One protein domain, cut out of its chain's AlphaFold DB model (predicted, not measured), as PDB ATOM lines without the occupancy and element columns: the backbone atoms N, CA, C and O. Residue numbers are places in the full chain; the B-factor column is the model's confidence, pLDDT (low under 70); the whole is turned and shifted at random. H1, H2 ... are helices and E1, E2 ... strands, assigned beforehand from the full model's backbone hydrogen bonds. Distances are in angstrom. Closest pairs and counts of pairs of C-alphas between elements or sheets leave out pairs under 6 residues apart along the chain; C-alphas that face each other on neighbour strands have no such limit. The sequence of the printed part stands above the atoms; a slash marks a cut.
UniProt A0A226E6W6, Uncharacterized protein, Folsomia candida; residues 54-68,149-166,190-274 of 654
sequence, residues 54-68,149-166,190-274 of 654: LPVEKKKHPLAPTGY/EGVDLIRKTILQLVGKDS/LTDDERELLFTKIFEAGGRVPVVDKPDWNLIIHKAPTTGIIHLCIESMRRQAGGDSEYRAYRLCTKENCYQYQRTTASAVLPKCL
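AT A GLANCE: This is residues 54 to 68, 149 to 166 and 190 to 274 of the 654 residues of an uncharacterized protein of Folsomia candida (UniProt A0A226E6W6). A strongly twisted sheet of four strands has two helices, H1 and H2, packed on its E1-E2 part and set crosswise to each other; the E3-E4 hairpin reaches away from them to a turn at Gly 242. The 118 printed residues hold H1, H2, E1, E2, E3 and E4 in that order, 56 of them in named elements, under half; the class is mixed. The sheet's order is E1, E2, E3, E4, antiparallel throughout. The whole is compact, radius of gyration of the C-alphas 13.8 A, spanning 44 by 32 by 30 A.

IN THESE COORDINATES: Start at C-alpha 54, (-42.140, -49.912, 31.176); residues 54 to 68 have no named element. Find H1, residues 151 to 162, from (-25.228, -37.829, 31.013), 16.6 A long, then H2, residues 192 to 204, 18.3 A. Next come E1, 208 to 211, 9.7 A; E2, 214 to 223, 23.0 A; E3, 230 to 239, 25.1 A, which bends by 61 degrees at residue 233; and E4, 245 to 251, 19.4 A, ending at (-34.629, -41.366, 38.118).

HOW THE PARTS SIT: Look first at the meander E1 E2 E3 E4, each strand the antiparallel neighbour of the one before. N 209 and O 219 are 2.9 A apart across E1 and E2, N 220 and O 233 2.9 A across E2 and E3, N 234 and O 250 2.8 A across E3 and E4. H1 is on the sheet, over E1 and E2, at a height of 9.8 A; its closest C-alphas to E1 are Thr 157 and Val 211, 6.0 A. H2 is on the sheet at 10.4 A, across the strands. H1, with residues 158 to 162 alone, touches H2, about perpendicular at 89 degrees; C-alphas 162 and 198 are closest, 5.6 A. In both helices every O i to N i+4 pair is within hydrogen-bond range.

THE WHOLE: C-alphas 193 and 242 are farthest apart, 44.5 A. Residues 69 to 148 and 167 to 189 are cut out, with C-alpha gaps of 25.6 A and 12.5 A. No link printed whole is long; residues 252 to 274 have no named element. Look for pLDDT under 70 at 165 to 166, 226, 239 to 244 and 274.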
ATOM      1  N   LEU A  54     -41.510 -50.365  29.940       85.00
ATOM      2  CA  LEU A  54     -42.140 -49.912  31.176       85.00
ATOM      3  C   LEU A  54     -43.405 -49.081  30.900       85.00
ATOM      4  O   LEU A  54     -43.478 -48.374  29.882       85.00
ATOM      5  N   PRO A  55     -44.397 -49.115  31.814       86.38
ATOM      6  CA  PRO A  55     -45.518 -48.190  31.777       86.38
ATOM      7  C   PRO A  55     -45.016 -46.753  31.968       86.38
ATOM      8  O   PRO A  55     -44.199 -46.473  32.852       86.38
ATOM      9  N   VAL A  56     -45.530 -45.858  31.127       90.38
ATOM     10  CA  VAL A  56     -45.202 -44.430  31.112       90.38
ATOM     11  C   VAL A  56     -46.460 -43.604  31.317       90.38
ATOM     12  O   VAL A  56     -47.525 -43.938  30.791       90.38
ATOM     13  N   GLU A  57     -46.324 -42.523  32.072       89.81
ATOM     14  CA  GLU A  57     -47.392 -41.552  32.256       89.81
ATOM     15  C   GLU A  57     -47.509 -40.670  31.013       89.81
ATOM     16  O   GLU A  57     -46.514 -40.201  30.458       89.81
ATOM     17  N   LYS A  58     -48.748 -40.445  30.570       87.94
ATOM     18  CA  LYS A  58     -49.062 -39.650  29.369       87.94
ATOM     19  C   LYS A  58     -49.641 -38.273  29.687       87.94
ATOM     20  O   LYS A  58     -50.013 -37.544  28.774       87.94
ATOM     21  N   LYS A  59     -49.770 -37.946  30.976       86.12
ATOM     22  CA  LYS A  59     -50.226 -36.656  31.501       86.12
ATOM     23  C   LYS A  59     -49.554 -36.386  32.845       86.12
ATOM     24  O   LYS A  59     -49.249 -37.311  33.593       86.12
ATOM     25  N   LYS A  60     -49.378 -35.105  33.156       83.25
ATOM     26  CA  LYS A  60     -48.958 -34.593  34.464       83.25
ATOM     27  C   LYS A  60     -50.081 -34.730  35.502       83.25
ATOM     28  O   LYS A  60     -51.259 -34.784  35.144       83.25
ATOM     29  N   HIS A  61     -49.731 -34.762  36.790       84.31
ATOM     30  CA  HIS A  61     -50.721 -34.755  37.867       84.31
ATOM     31  C   HIS A  61     -51.519 -33.427  37.882       84.31
ATOM     32  O   HIS A  61     -50.887 -32.372  37.898       84.31
ATOM     33  N   PRO A  62     -52.870 -33.425  37.946       84.19
ATOM     34  CA  PRO A  62     -53.679 -32.203  37.786       84.19
ATOM     35  C   PRO A  62     -53.399 -31.068  38.783       84.19
ATOM     36  O   PRO A  62     -53.684 -29.915  38.487       84.19
ATOM     37  N   LEU A  63     -52.859 -31.392  39.962       86.81
ATOM     38  CA  LEU A  63     -52.522 -30.429  41.024       86.81
ATOM     39  C   LEU A  63     -51.021 -30.065  41.083       86.81
ATOM     40  O   LEU A  63     -50.569 -29.494  42.073       86.81
ATOM     41  N   ALA A  64     -50.220 -30.451  40.085       86.81
ATOM     42  CA  ALA A  64     -48.791 -30.135  40.052       86.81
ATOM     43  C   ALA A  64     -48.529 -28.753  39.401       86.81
ATOM     44  O   ALA A  64     -49.017 -28.516  38.294       86.81
ATOM     45  N   PRO A  65     -47.763 -27.845  40.038       90.06
ATOM     46  CA  PRO A  65     -47.445 -26.523  39.484       90.06
ATOM     47  C   PRO A  65     -46.514 -26.609  38.266       90.06
ATOM     48  O   PRO A  65     -45.892 -27.646  38.025       90.06
ATOM     49  N   THR A  66     -46.436 -25.540  37.470       88.88
ATOM     50  CA  THR A  66     -45.545 -25.410  36.299       88.88
ATOM     51  C   THR A  66     -44.110 -25.809  36.647       88.88
ATOM     52  O   THR A  66     -43.578 -25.330  37.642       88.88
ATOM     53  N   GLY A  67     -43.509 -26.715  35.873       84.94
ATOM     54  CA  GLY A  67     -42.148 -27.213  36.091       84.94
ATOM     55  C   GLY A  67     -42.017 -28.420  37.026       84.94
ATOM     56  O   GLY A  67     -40.918 -28.955  37.181       84.94
ATOM     57  N   TYR A  68     -43.125 -28.922  37.592       88.75
ATOM     58  CA  TYR A  68     -43.145 -30.060  38.522       88.75
ATOM     59  C   TYR A  68     -44.071 -31.183  38.034       88.75
ATOM     60  O   TYR A  68     -45.120 -30.940  37.446       88.75
ATOM     61  N   GLU A 149     -22.370 -42.517  32.565       77.12
ATOM     62  CA  GLU A 149     -22.282 -42.872  31.148       77.12
ATOM     63  C   GLU A 149     -23.437 -42.284  30.315       77.12
ATOM     64  O   GLU A 149     -24.575 -42.745  30.382       77.12
ATOM     65  N   GLY A 150     -23.139 -41.298  29.468       80.69
ATOM     66  CA  GLY A 150     -24.134 -40.664  28.602       80.69
ATOM     67  C   GLY A 150     -24.976 -39.567  29.263       80.69
ATOM     68  O   GLY A 150     -25.957 -39.151  28.654       80.69
ATOM     69  N   VAL A 151     -24.606 -39.048  30.442       84.06
ATOM     70  CA  VAL A 151     -25.228 -37.829  31.013       84.06
ATOM     71  C   VAL A 151     -25.196 -36.657  30.031       84.06
ATOM     72  O   VAL A 151     -26.174 -35.918  29.938       84.06
ATOM     73  N   ASP A 152     -24.147 -36.539  29.222       83.69
ATOM     74  CA  ASP A 152     -24.026 -35.484  28.211       83.69
ATOM     75  C   ASP A 152     -24.993 -35.702  27.033       83.69
ATOM     76  O   ASP A 152     -25.572 -34.747  26.520       83.69
ATOM     77  N   LEU A 153     -25.275 -36.960  26.666       87.81
ATOM     78  CA  LEU A 153     -26.310 -37.313  25.681       87.81
ATOM     79  C   LEU A 153     -27.722 -37.061  26.231       87.81
ATOM     80  O   LEU A 153     -28.609 -36.614  25.503       87.81
ATOM     81  N   ILE A 154     -27.927 -37.293  27.530       88.06
ATOM     82  CA  ILE A 154     -29.169 -36.965  28.242       88.06
ATOM     83  C   ILE A 154     -29.370 -35.442  28.255       88.06
ATOM     84  O   ILE A 154     -30.440 -34.977  27.863       88.06
ATOM     85  N   ARG A 155     -28.335 -34.662  28.605       88.06
ATOM     86  CA  ARG A 155     -28.336 -33.189  28.540       88.06
ATOM     87  C   ARG A 155     -28.631 -32.702  27.117       88.06
ATOM     88  O   ARG A 155     -29.571 -31.936  26.940       88.06
ATOM     89  N   LYS A 156     -27.912 -33.204  26.106       86.81
ATOM     90  CA  LYS A 156     -28.119 -32.906  24.674       86.81
ATOM     91  C   LYS A 156     -29.567 -33.153  24.239       86.81
ATOM     92  O   LYS A 156     -30.177 -32.275  23.636       86.81
ATOM     93  N   THR A 157     -30.136 -34.308  24.594       89.00
ATOM     94  CA  THR A 157     -31.536 -34.658  24.278       89.00
ATOM     95  C   THR A 157     -32.521 -33.697  24.952       89.00
ATOM     96  O   THR A 157     -33.466 -33.231  24.322       89.00
ATOM     97  N   ILE A 158     -32.295 -33.365  26.227       89.88
ATOM     98  CA  ILE A 158     -33.152 -32.458  27.001       89.88
ATOM     99  C   ILE A 158     -33.093 -31.019  26.464       89.88
ATOM    100  O   ILE A 158     -34.140 -30.391  26.312       89.88
ATOM    101  N   LEU A 159     -31.903 -30.512  26.123       88.62
ATOM    102  CA  LEU A 159     -31.723 -29.176  25.542       88.62
ATOM    103  C   LEU A 159     -32.394 -29.068  24.162       88.62
ATOM    104  O   LEU A 159     -33.180 -28.147  23.938       88.62
ATOM    105  N   GLN A 160     -32.205 -30.069  23.292       87.62
ATOM    106  CA  GLN A 160     -32.905 -30.148  22.004       87.62
ATOM    107  C   GLN A 160     -34.433 -30.193  22.167       87.62
ATOM    108  O   GLN A 160     -35.149 -29.545  21.403       87.62
ATOM    109  N   LEU A 161     -34.953 -30.897  23.182       88.50
ATOM    110  CA  LEU A 161     -36.388 -30.908  23.473       88.50
ATOM    111  C   LEU A 161     -36.910 -29.525  23.891       88.50
ATOM    112  O   LEU A 161     -37.962 -29.123  23.396       88.50
ATOM    113  N   VAL A 162     -36.204 -28.758  24.727       89.50
ATOM    114  CA  VAL A 162     -36.649 -27.390  25.081       89.50
ATOM    115  C   VAL A 162     -36.361 -26.345  23.996       89.50
ATOM    116  O   VAL A 162     -36.904 -25.248  24.063       89.50
ATOM    117  N   GLY A 163     -35.583 -26.685  22.963       81.69
ATOM    118  CA  GLY A 163     -35.200 -25.757  21.893       81.69
ATOM    119  C   GLY A 163     -34.013 -24.857  22.250       81.69
ATOM    120  O   GLY A 163     -33.875 -23.785  21.672       81.69
ATOM    121  N   LYS A 164     -33.169 -25.284  23.199       78.94
ATOM    122  CA  LYS A 164     -31.868 -24.667  23.476       78.94
ATOM    123  C   LYS A 164     -30.788 -25.392  22.680       78.94
ATOM    124  O   LYS A 164     -30.718 -26.622  22.711       78.94
ATOM    125  N   ASP A 165     -29.918 -24.634  22.024       59.94
ATOM    126  CA  ASP A 165     -28.683 -25.190  21.482       59.94
ATOM    127  C   ASP A 165     -27.825 -25.735  22.629       59.94
ATOM    128  O   ASP A 165     -27.638 -25.081  23.659       59.94
ATOM    129  N   SER A 166     -27.299 -26.947  22.457       51.22
ATOM    130  CA  SER A 166     -26.254 -27.439  23.351       51.22
ATOM    131  C   SER A 166     -25.002 -26.606  23.089       51.22
ATOM    132  O   SER A 166     -24.567 -26.580  21.933       51.22
ATOM    133  N   LEU A 190     -32.584 -25.480  33.522       82.62
ATOM    134  CA  LEU A 190     -33.911 -25.277  32.943       82.62
ATOM    135  C   LEU A 190     -34.796 -24.484  33.910       82.62
ATOM    136  O   LEU A 190     -34.895 -24.853  35.089       82.62
ATOM    137  N   THR A 191     -35.467 -23.452  33.406       85.81
ATOM    138  CA  THR A 191     -36.514 -22.729  34.144       85.81
ATOM    139  C   THR A 191     -37.734 -23.631  34.372       85.81
ATOM    140  O   THR A 191     -37.855 -24.687  33.750       85.81
ATOM    141  N   ASP A 192     -38.655 -23.250  35.261       87.06
ATOM    142  CA  ASP A 192     -39.867 -24.053  35.484       87.06
ATOM    143  C   ASP A 192     -40.776 -24.107  34.234       87.06
ATOM    144  O   ASP A 192     -41.341 -25.162  33.943       87.06
ATOM    145  N   ASP A 193     -40.814 -23.055  33.410       88.62
ATOM    146  CA  ASP A 193     -41.507 -23.069  32.110       88.62
ATOM    147  C   ASP A 193     -40.821 -23.997  31.088       88.62
ATOM    148  O   ASP A 193     -41.483 -24.738  30.361       88.62
ATOM    149  N   GLU A 194     -39.485 -24.025  31.052       89.81
ATOM    150  CA  GLU A 194     -38.723 -24.934  30.185       89.81
ATOM    151  C   GLU A 194     -38.863 -26.403  30.618       89.81
ATOM    152  O   GLU A 194     -38.951 -27.296  29.772       89.81
ATOM    153  N   ARG A 195     -38.945 -26.671  31.928       89.00
ATOM    154  CA  ARG A 195     -39.288 -27.999  32.469       89.00
ATOM    155  C   ARG A 195     -40.704 -28.406  32.059       89.00
ATOM    156  O   ARG A 195     -40.912 -29.551  31.665       89.00
ATOM    157  N   GLU A 196     -41.664 -27.483  32.091       91.69
ATOM    158  CA  GLU A 196     -43.031 -27.750  31.635       91.69
ATOM    159  C   GLU A 196     -43.084 -28.057  30.130       91.69
ATOM    160  O   GLU A 196     -43.753 -29.008  29.720       91.69
ATOM    161  N   LEU A 197     -42.324 -27.323  29.309       92.06
ATOM    162  CA  LEU A 197     -42.177 -27.583  27.874       92.06
ATOM    163  C   LEU A 197     -41.545 -28.961  27.604       92.06
ATOM    164  O   LEU A 197     -42.035 -29.705  26.752       92.06
ATOM    165  N   LEU A 198     -40.500 -29.325  28.357       92.38
ATOM    166  CA  LEU A 198     -39.866 -30.647  28.305       92.38
ATOM    167  C   LEU A 198     -40.875 -31.762  28.614       92.38
ATOM    168  O   LEU A 198     -40.987 -32.720  27.850       92.38
ATOM    169  N   PHE A 199     -41.625 -31.642  29.714       92.94
ATOM    170  CA  PHE A 199     -42.619 -32.649  30.088       92.94
ATOM    171  C   PHE A 199     -43.750 -32.736  29.061       92.94
ATOM    172  O   PHE A 199     -44.122 -33.839  28.666       92.94
ATOM    173  N   THR A 200     -44.240 -31.591  28.574       91.56
ATOM    174  CA  THR A 200     -45.287 -31.510  27.544       91.56
ATOM    175  C   THR A 200     -44.880 -32.270  26.286       91.56
ATOM    176  O   THR A 200     -45.599 -33.180  25.878       91.56
ATOM    177  N   LYS A 201     -43.683 -32.018  25.743       92.75
ATOM    178  CA  LYS A 201     -43.184 -32.724  24.550       92.75
ATOM    179  C   LYS A 201     -42.993 -34.228  24.772       92.75
ATOM    180  O   LYS A 201     -43.260 -35.019  23.867       92.75
ATOM    181  N   ILE A 202     -42.592 -34.657  25.974       92.50
ATOM    182  CA  ILE A 202     -42.520 -36.090  26.309       92.50
ATOM    183  C   ILE A 202     -43.928 -36.711  26.373       92.50
ATOM    184  O   ILE A 202     -44.114 -37.833  25.899       92.50
ATOM    185  N   PHE A 203     -44.937 -36.004  26.897       91.50
ATOM    186  CA  PHE A 203     -46.331 -36.468  26.890       91.50
ATOM    187  C   PHE A 203     -46.933 -36.521  25.477       91.50
ATOM    188  O   PHE A 203     -47.608 -37.499  25.150       91.50
ATOM    189  N   GLU A 204     -46.652 -35.531  24.625       90.81
ATOM    190  CA  GLU A 204     -47.048 -35.494  23.207       90.81
ATOM    191  C   GLU A 204     -46.438 -36.661  22.414       90.81
ATOM    192  O   GLU A 204     -47.141 -37.321  21.649       90.81
ATOM    193  N   ALA A 205     -45.177 -37.014  22.691       89.88
ATOM    194  CA  ALA A 205     -44.526 -38.231  22.193       89.88
ATOM    195  C   ALA A 205     -45.084 -39.543  22.805       89.88
ATOM    196  O   ALA A 205     -44.568 -40.633  22.559       89.88
ATOM    197  N   GLY A 206     -46.148 -39.476  23.612       87.19
ATOM    198  CA  GLY A 206     -46.812 -40.634  24.210       87.19
ATOM    199  C   GLY A 206     -46.189 -41.135  25.516       87.19
ATOM    200  O   GLY A 206     -46.475 -42.268  25.912       87.19
ATOM    201  N   GLY A 207     -45.373 -40.312  26.182       87.12
ATOM    202  CA  GLY A 207     -44.707 -40.581  27.464       87.12
ATOM    203  C   GLY A 207     -43.258 -41.080  27.350       87.12
ATOM    204  O   GLY A 207     -42.667 -41.449  28.368       87.12
ATOM    205  N   ARG A 208     -42.691 -41.135  26.134       93.06
ATOM    206  CA  ARG A 208     -41.372 -41.720  25.837       93.06
ATOM    207  C   ARG A 208     -40.688 -41.009  24.664       93.06
ATOM    208  O   ARG A 208     -41.311 -40.824  23.626       93.06
ATOM    209  N   VAL A 209     -39.405 -40.675  24.811       93.06
ATOM    210  CA  VAL A 209     -38.545 -40.092  23.762       93.06
ATOM    211  C   VAL A 209     -37.190 -40.820  23.759       93.06
ATOM    212  O   VAL A 209     -36.616 -40.980  24.837       93.06
ATOM    213  N   PRO A 210     -36.647 -41.265  22.610       91.62
ATOM    214  CA  PRO A 210     -35.328 -41.904  22.559       91.62
ATOM    215  C   PRO A 210     -34.202 -40.920  22.911       91.62
ATOM    216  O   PRO A 210     -34.291 -39.729  22.616       91.62
ATOM    217  N   VAL A 211     -33.127 -41.417  23.523       91.06
ATOM    218  CA  VAL A 211     -31.925 -40.617  23.806       91.06
ATOM    219  C   VAL A 211     -31.089 -40.474  22.534       91.06
ATOM    220  O   VAL A 211     -30.822 -41.451  21.828       91.06
ATOM    221  N   VAL A 212     -30.663 -39.245  22.251       86.12
ATOM    222  CA  VAL A 212     -29.834 -38.905  21.090       86.12
ATOM    223  C   VAL A 212     -28.532 -39.710  21.124       86.12
ATOM    224  O   VAL A 212     -27.898 -39.847  22.168       86.12
ATOM    225  N   ASP A 213     -28.168 -40.277  19.974       81.00
ATOM    226  CA  ASP A 213     -27.013 -41.163  19.767       81.00
ATOM    227  C   ASP A 213     -27.005 -42.456  20.622       81.00
ATOM    228  O   ASP A 213     -25.991 -43.155  20.672       81.00
ATOM    229  N   LYS A 214     -28.123 -42.824  21.278       84.00
ATOM    230  CA  LYS A 214     -28.198 -44.002  22.164       84.00
ATOM    231  C   LYS A 214     -29.570 -44.716  22.120       84.00
ATOM    232  O   LYS A 214     -30.359 -44.592  23.055       84.00
ATOM    233  N   PRO A 215     -29.864 -45.505  21.066       75.94
ATOM    234  CA  PRO A 215     -31.218 -45.994  20.763       75.94
ATOM    235  C   PRO A 215     -31.820 -46.972  21.789       75.94
ATOM    236  O   PRO A 215     -33.040 -47.039  21.918       75.94
ATOM    237  N   ASP A 216     -30.996 -47.697  22.553       83.38
ATOM    238  CA  ASP A 216     -31.465 -48.596  23.624       83.38
ATOM    239  C   ASP A 216     -31.969 -47.845  24.877       83.38
ATOM    240  O   ASP A 216     -32.428 -48.472  25.840       83.38
ATOM    241  N   TRP A 217     -31.814 -46.516  24.917       90.62
ATOM    242  CA  TRP A 217     -32.131 -45.657  26.057       90.62
ATOM    243  C   TRP A 217     -33.244 -44.670  25.695       90.62
ATOM    244  O   TRP A 217     -33.255 -44.085  24.615       90.62
ATOM    245  N   ASN A 218     -34.177 -44.450  26.621       92.62
ATOM    246  CA  ASN A 218     -35.295 -43.526  26.437       92.62
ATOM    247  C   ASN A 218     -35.469 -42.618  27.659       92.62
ATOM    248  O   ASN A 218     -35.456 -43.092  28.794       92.62
ATOM    249  N   LEU A 219     -35.720 -41.330  27.432       93.31
ATOM    250  CA  LEU A 219     -36.354 -40.461  28.419       93.31
ATOM    251  C   LEU A 219     -37.825 -40.859  28.541       93.31
ATOM    252  O   LEU A 219     -38.563 -40.845  27.555       93.31
ATOM    253  N   ILE A 220     -38.257 -41.200  29.753       93.75
ATOM    254  CA  ILE A 220     -39.654 -41.512  30.060       93.75
ATOM    255  C   ILE A 220     -40.125 -40.750  31.292       93.75
ATOM    256  O   ILE A 220     -39.346 -40.482  32.208       93.75
ATOM    257  N   ILE A 221     -41.422 -40.461  31.357       92.81
ATOM    258  CA  ILE A 221     -42.066 -40.030  32.601       92.81
ATOM    259  C   ILE A 221     -42.729 -41.268  33.206       92.81
ATOM    260  O   ILE A 221     -43.605 -41.880  32.599       92.81
ATOM    261  N   HIS A 222     -42.261 -41.685  34.379       90.31
ATOM    262  CA  HIS A 222     -42.600 -42.972  34.982       90.31
ATOM    263  C   HIS A 222     -43.090 -42.797  36.417       90.31
ATOM    264  O   HIS A 222     -42.423 -42.173  37.243       90.31
ATOM    265  N   LYS A 223     -44.242 -43.396  36.716       87.69
ATOM    266  CA  LYS A 223     -44.788 -43.488  38.068       87.69
ATOM    267  C   LYS A 223     -44.167 -44.668  38.805       87.69
ATOM    268  O   LYS A 223     -44.278 -45.812  38.370       87.69
ATOM    269  N   ALA A 224     -43.511 -44.388  39.926       80.69
ATOM    270  CA  ALA A 224     -42.891 -45.392  40.772       80.69
ATOM    271  C   ALA A 224     -43.958 -46.355  41.344       80.69
ATOM    272  O   ALA A 224     -44.848 -45.908  42.072       80.69
ATOM    273  N   PRO A 225     -43.879 -47.672  41.063       71.81
ATOM    274  CA  PRO A 225     -44.962 -48.616  41.363       71.81
ATOM    275  C   PRO A 225     -45.119 -48.967  42.852       71.81
ATOM    276  O   PRO A 225     -45.986 -49.766  43.181       71.81
ATOM    277  N   THR A 226     -44.276 -48.417  43.733       65.75
ATOM    278  CA  THR A 226     -44.263 -48.687  45.184       65.75
ATOM    279  C   THR A 226     -44.378 -47.426  46.045       65.75
ATOM    280  O   THR A 226     -44.143 -47.506  47.244       65.75
ATOM    281  N   THR A 227     -44.575 -46.257  45.425       71.25
ATOM    282  CA  THR A 227     -44.665 -44.948  46.114       71.25
ATOM    283  C   THR A 227     -45.684 -44.010  45.458       71.25
ATOM    284  O   THR A 227     -46.051 -42.984  46.022       71.25
ATOM    285  N   GLY A 228     -46.123 -44.312  44.227       79.25
ATOM    286  CA  GLY A 228     -47.045 -43.483  43.450       79.25
ATOM    287  C   GLY A 228     -46.444 -42.191  42.878       79.25
ATOM    288  O   GLY A 228     -47.123 -41.515  42.105       79.25
ATOM    289  N   ILE A 229     -45.191 -41.862  43.207       84.00
ATOM    290  CA  ILE A 229     -44.514 -40.623  42.796       84.00
ATOM    291  C   ILE A 229     -44.105 -40.702  41.317       84.00
ATOM    292  O   ILE A 229     -43.586 -41.722  40.858       84.00
ATOM    293  N   ILE A 230     -44.319 -39.620  40.565       88.62
ATOM    294  CA  ILE A 230     -44.000 -39.516  39.135       88.62
ATOM    295  C   ILE A 230     -42.618 -38.873  38.952       88.62
ATOM    296  O   ILE A 230     -42.342 -37.807  39.504       88.62
ATOM    297  N   HIS A 231     -41.749 -39.487  38.146       90.88
ATOM    298  CA  HIS A 231     -40.381 -39.016  37.896       90.88
ATOM    299  C   HIS A 231     -40.041 -38.969  36.406       90.88
ATOM    300  O   HIS A 231     -40.375 -39.894  35.666       90.88
ATOM    301  N   LEU A 232     -39.258 -37.967  35.997       93.38
ATOM    302  CA  LEU A 232     -38.472 -38.050  34.766       93.38
ATOM    303  C   LEU A 232     -37.349 -39.077  34.979       93.38
ATOM    304  O   LEU A 232     -36.581 -38.983  35.941       93.38
ATOM    305  N   CYS A 233     -37.281 -40.074  34.106       93.00
ATOM    306  CA  CYS A 233     -36.361 -41.199  34.205       93.00
ATOM    307  C   CYS A 233     -35.675 -41.485  32.869       93.00
ATOM    308  O   CYS A 233     -36.217 -41.198  31.803       93.00
ATOM    309  N   ILE A 234     -34.532 -42.162  32.946       92.88
ATOM    310  CA  ILE A 234     -33.954 -42.913  31.836       92.88
ATOM    311  C   ILE A 234     -34.382 -44.366  31.961       92.88
ATOM    312  O   ILE A 234     -34.077 -45.036  32.946       92.88
ATOM    313  N   GLU A 235     -35.103 -44.844  30.959       92.00
ATOM    314  CA  GLU A 235     -35.346 -46.255  30.714       92.00
ATOM    315  C   GLU A 235     -34.190 -46.821  29.893       92.00
ATOM    316  O   GLU A 235     -33.913 -46.334  28.797       92.00
ATOM    317  N   SER A 236     -33.530 -47.862  30.399       89.56
ATOM    318  CA  SER A 236     -32.525 -48.609  29.639       89.56
ATOM    319  C   SER A 236     -32.660 -50.117  29.844       89.56
ATOM    320  O   SER A 236     -33.124 -50.594  30.885       89.56
ATOM    321  N   MET A 237     -32.300 -50.876  28.808       82.88
ATOM    322  CA  MET A 237     -32.382 -52.335  28.788       82.88
ATOM    323  C   MET A 237     -31.223 -52.952  29.581       82.88
ATOM    324  O   MET A 237     -30.057 -52.786  29.222       82.88
ATOM    325  N   ARG A 238     -31.524 -53.716  30.636       73.69
ATOM    326  CA  ARG A 238     -30.528 -54.496  31.379       73.69
ATOM    327  C   ARG A 238     -30.654 -55.978  31.039       73.69
ATOM    328  O   ARG A 238     -31.628 -56.623  31.420       73.69
ATOM    329  N   ARG A 239     -29.629 -56.526  30.379       68.19
ATOM    330  CA  ARG A 239     -29.445 -57.979  30.230       68.19
ATOM    331  C   ARG A 239     -29.110 -58.580  31.599       68.19
ATOM    332  O   ARG A 239     -28.233 -58.060  32.295       68.19
ATOM    333  N   GLN A 240     -29.808 -59.638  31.997       57.62
ATOM    334  CA  GLN A 240     -29.533 -60.392  33.219       57.62
ATOM    335  C   GLN A 240     -28.647 -61.612  32.917       57.62
ATOM    336  O   GLN A 240     -28.603 -62.112  31.789       57.62
ATOM    337  N   ALA A 241     -27.928 -62.102  33.930       45.06
ATOM    338  CA  ALA A 241     -27.186 -63.356  33.832       45.06
ATOM    339  C   ALA A 241     -28.194 -64.519  33.812       45.06
ATOM    340  O   ALA A 241     -28.749 -64.873  34.847       45.06
ATOM    341  N   GLY A 242     -28.475 -65.037  32.615       53.69
ATOM    342  CA  GLY A 242     -29.575 -65.972  32.344       53.69
ATOM    343  C   GLY A 242     -30.215 -65.773  30.963       53.69
ATOM    344  O   GLY A 242     -30.860 -66.680  30.456       53.69
ATOM    345  N   GLY A 243     -29.991 -64.619  30.320       55.34
ATOM    346  CA  GLY A 243     -30.488 -64.306  28.971       55.34
ATOM    347  C   GLY A 243     -31.725 -63.406  28.968       55.34
ATOM    348  O   GLY A 243     -31.872 -62.579  28.064       55.34
ATOM    349  N   ASP A 244     -32.548 -63.481  30.016       63.97
ATOM    350  CA  ASP A 244     -33.646 -62.540  30.233       63.97
ATOM    351  C   ASP A 244     -33.149 -61.092  30.256       63.97
ATOM    352  O   ASP A 244     -32.072 -60.764  30.765       63.97
ATOM    353  N   SER A 245     -33.949 -60.202  29.680       72.12
ATOM    354  CA  SER A 245     -33.645 -58.778  29.583       72.12
ATOM    355  C   SER A 245     -34.838 -57.961  30.050       72.12
ATOM    356  O   SER A 245     -35.978 -58.257  29.708       72.12
ATOM    357  N   GLU A 246     -34.567 -56.926  30.839       80.25
ATOM    358  CA  GLU A 246     -35.580 -56.141  31.542       80.25
ATOM    359  C   GLU A 246     -35.267 -54.647  31.394       80.25
ATOM    360  O   GLU A 246     -34.128 -54.224  31.606       80.25
ATOM    361  N   TYR A 247     -36.268 -53.833  31.060       81.81
ATOM    362  CA  TYR A 247     -36.128 -52.376  31.077       81.81
ATOM    363  C   TYR A 247     -36.178 -51.836  32.507       81.81
ATOM    364  O   TYR A 247     -37.040 -52.218  33.296       81.81
ATOM    365  N   ARG A 248     -35.268 -50.918  32.852       84.50
ATOM    366  CA  ARG A 248     -35.198 -50.303  34.187       84.50
ATOM    367  C   ARG A 248     -35.212 -48.782  34.102       84.50
ATOM    368  O   ARG A 248     -34.447 -48.202  33.342       84.50
ATOM    369  N   ALA A 249     -36.063 -48.157  34.918       87.94
ATOM    370  CA  ALA A 249     -36.180 -46.707  35.047       87.94
ATOM    371  C   ALA A 249     -35.246 -46.161  36.141       87.94
ATOM    372  O   ALA A 249     -35.463 -46.378  37.338       87.94
ATOM    373  N   TYR A 250     -34.236 -45.402  35.733       88.50
ATOM    374  CA  TYR A 250     -33.323 -44.667  36.602       88.50
ATOM    375  C   TYR A 250     -33.788 -43.210  36.698       88.50
ATOM    376  O   TYR A 250     -33.963 -42.557  35.674       88.50
ATOM    377  N   ARG A 251     -34.047 -42.705  37.908       89.44
ATOM    378  CA  ARG A 251     -34.629 -41.366  38.118       89.44
ATOM    379  C   ARG A 251     -33.564 -40.306  37.852       89.44
ATOM    380  O   ARG A 251     -32.458 -40.456  38.349       89.44
ATOM    381  N   LEU A 252     -33.878 -39.238  37.122       90.06
ATOM    382  CA  LEU A 252     -32.918 -38.146  36.932       90.06
ATOM    383  C   LEU A 252     -32.817 -37.261  38.181       90.06
ATOM    384  O   LEU A 252     -33.810 -36.989  38.857       90.06
ATOM    385  N   CYS A 253     -31.612 -36.777  38.472       86.94
ATOM    386  CA  CYS A 253     -31.352 -35.809  39.527       86.94
ATOM    387  C   CYS A 253     -32.009 -34.460  39.205       86.94
ATOM    388  O   CYS A 253     -31.719 -33.830  38.193       86.94
ATOM    389  N   THR A 254     -32.841 -33.980  40.127       84.50
ATOM    390  CA  THR A 254     -33.567 -32.699  40.059       84.50
ATOM    391  C   THR A 254     -32.735 -31.499  40.529       84.50
ATOM    392  O   THR A 254     -33.288 -30.478  40.939       84.50
ATOM    393  N   LYS A 255     -31.403 -31.607  40.584       83.69
ATOM    394  CA  LYS A 255     -30.536 -30.424  40.678       83.69
ATOM    395  C   LYS A 255     -30.311 -29.899  39.262       83.69
ATOM    396  O   LYS A 255     -30.061 -30.691  38.354       83.69
ATOM    397  N   GLU A 256     -30.394 -28.583  39.104       78.94
ATOM    398  CA  GLU A 256     -30.106 -27.869  37.856       78.94
ATOM    399  C   GLU A 256     -28.849 -28.416  37.162       78.94
ATOM    400  O   GLU A 256     -27.815 -28.621  37.795       78.94
ATOM    401  N   ASN A 257     -28.990 -28.720  35.868       78.62
ATOM    402  CA  ASN A 257     -27.973 -29.259  34.956       78.62
ATOM    403  C   ASN A 257     -27.222 -30.537  35.377       78.62
ATOM    404  O   ASN A 257     -26.293 -30.964  34.684       78.62
ATOM    405  N   CYS A 258     -27.656 -31.216  36.443       80.25
ATOM    406  CA  CYS A 258     -26.994 -32.423  36.923       80.25
ATOM    407  C   CYS A 258     -27.251 -33.654  36.040       80.25
ATOM    408  O   CYS A 258     -26.295 -34.327  35.667       80.25
ATOM    409  N   TYR A 259     -28.519 -33.984  35.764       85.19
ATOM    410  CA  TYR A 259     -28.990 -35.135  34.961       85.19
ATOM    411  C   TYR A 259     -28.422 -36.540  35.302       85.19
ATOM    412  O   TYR A 259     -28.793 -37.517  34.655       85.19
ATOM    413  N   GLN A 260     -27.590 -36.683  36.340       86.62
ATOM    414  CA  GLN A 260     -27.146 -37.970  36.892       86.62
ATOM    415  C   GLN A 260     -28.330 -38.787  37.420       86.62
ATOM    416  O   GLN A 260     -29.311 -38.225  37.910       86.62
ATOM    417  N   TYR A 261     -28.232 -40.112  37.356       85.31
ATOM    418  CA  TYR A 261     -29.326 -41.047  37.614       85.31
ATOM    419  C   TYR A 261     -28.927 -42.252  38.487       85.31
ATOM    420  O   TYR A 261     -29.763 -43.111  38.799       85.31
ATOM    421  N   GLN A 262     -27.668 -42.355  38.930       75.94
ATOM    422  CA  GLN A 262     -27.281 -43.324  39.952       75.94
ATOM    423  C   GLN A 262     -27.512 -42.775  41.368       75.94
ATOM    424  O   GLN A 262     -27.287 -41.614  41.695       75.94
ATOM    425  N   ARG A 263     -27.958 -43.679  42.248       70.38
ATOM    426  CA  ARG A 263     -28.243 -43.451  43.682       70.38
ATOM    427  C   ARG A 263     -29.340 -42.420  44.006       70.38
ATOM    428  O   ARG A 263     -29.601 -42.189  45.180       70.38
ATOM    429  N   THR A 264     -30.059 -41.910  43.011       78.62
ATOM    430  CA  THR A 264     -31.383 -41.291  43.192       78.62
ATOM    431  C   THR A 264     -32.396 -42.294  43.765       78.62
ATOM    432  O   THR A 264     -32.366 -43.472  43.393       78.62
ATOM    433  N   THR A 265     -33.321 -41.838  44.613       73.31
ATOM    434  CA  THR A 265     -34.325 -42.674  45.302       73.31
ATOM    435  C   THR A 265     -35.755 -42.441  44.792       73.31
ATOM    436  O   THR A 265     -36.101 -41.347  44.355       73.31
ATOM    437  N   ALA A 266     -36.594 -43.486  44.816       74.69
ATOM    438  CA  ALA A 266     -37.968 -43.453  44.284       74.69
ATOM    439  C   ALA A 266     -39.033 -42.963  45.293       74.69
ATOM    440  O   ALA A 266     -40.174 -42.717  44.907       74.69
ATOM    441  N   SER A 267     -38.658 -42.806  46.562       70.94
ATOM    442  CA  SER A 267     -39.454 -42.186  47.634       70.94
ATOM    443  C   SER A 267     -39.259 -40.663  47.715       70.94
ATOM    444  O   SER A 267     -40.054 -39.949  48.326       70.94
ATOM    445  N   ALA A 268     -38.221 -40.123  47.067       74.19
ATOM    446  CA  ALA A 268     -38.003 -38.686  46.965       74.19
ATOM    447  C   ALA A 268     -38.846 -38.083  45.828       74.19
ATOM    448  O   ALA A 268     -38.726 -38.492  44.677       74.19
ATOM    449  N   VAL A 269     -39.651 -37.058  46.127       81.06
ATOM    450  CA  VAL A 269     -40.390 -36.273  45.112       81.06
ATOM    451  C   VAL A 269     -39.439 -35.497  44.199       81.06
ATOM    452  O   VAL A 269     -39.637 -35.437  42.989       81.06
ATOM    453  N   LEU A 270     -38.376 -34.946  44.789       83.06
ATOM    454  CA  LEU A 270     -37.274 -34.277  44.103       83.06
ATOM    455  C   LEU A 270     -35.997 -35.110  44.298       83.06
ATOM    456  O   LEU A 270     -35.187 -34.786  45.169       83.06
ATOM    457  N   PRO A 271     -35.816 -36.221  43.554       80.88
ATOM    458  CA  PRO A 271     -34.638 -37.068  43.700       80.88
ATOM    459  C   PRO A 271     -33.358 -36.282  43.402       80.88
ATOM    460  O   PRO A 271     -33.312 -35.484  42.463       80.88
ATOM    461  N   LYS A 272     -32.311 -36.526  44.192       79.69
ATOM    462  CA  LYS A 272     -30.959 -35.986  43.998       79.69
ATOM    463  C   LYS A 272     -29.948 -37.138  43.930       79.69
ATOM    464  O   LYS A 272     -30.156 -38.176  44.561       79.69
ATOM    465  N   CYS A 273     -28.883 -36.969  43.148       77.00
ATOM    466  CA  CYS A 273     -27.723 -37.867  43.140       77.00
ATOM    467  C   CYS A 273     -26.831 -37.623  44.375       77.00
ATOM    468  O   CYS A 273     -27.061 -36.674  45.122       77.00
ATOM    469  N   LEU A 274     -25.780 -38.435  44.560       69.69
ATOM    470  CA  LEU A 274     -24.810 -38.267  45.658       69.69
ATOM    471  C   LEU A 274     -24.258 -36.840  45.767       69.69
ATOM    472  O   LEU A 274     -24.241 -36.282  46.853       69.69
TER     473      LEU A 274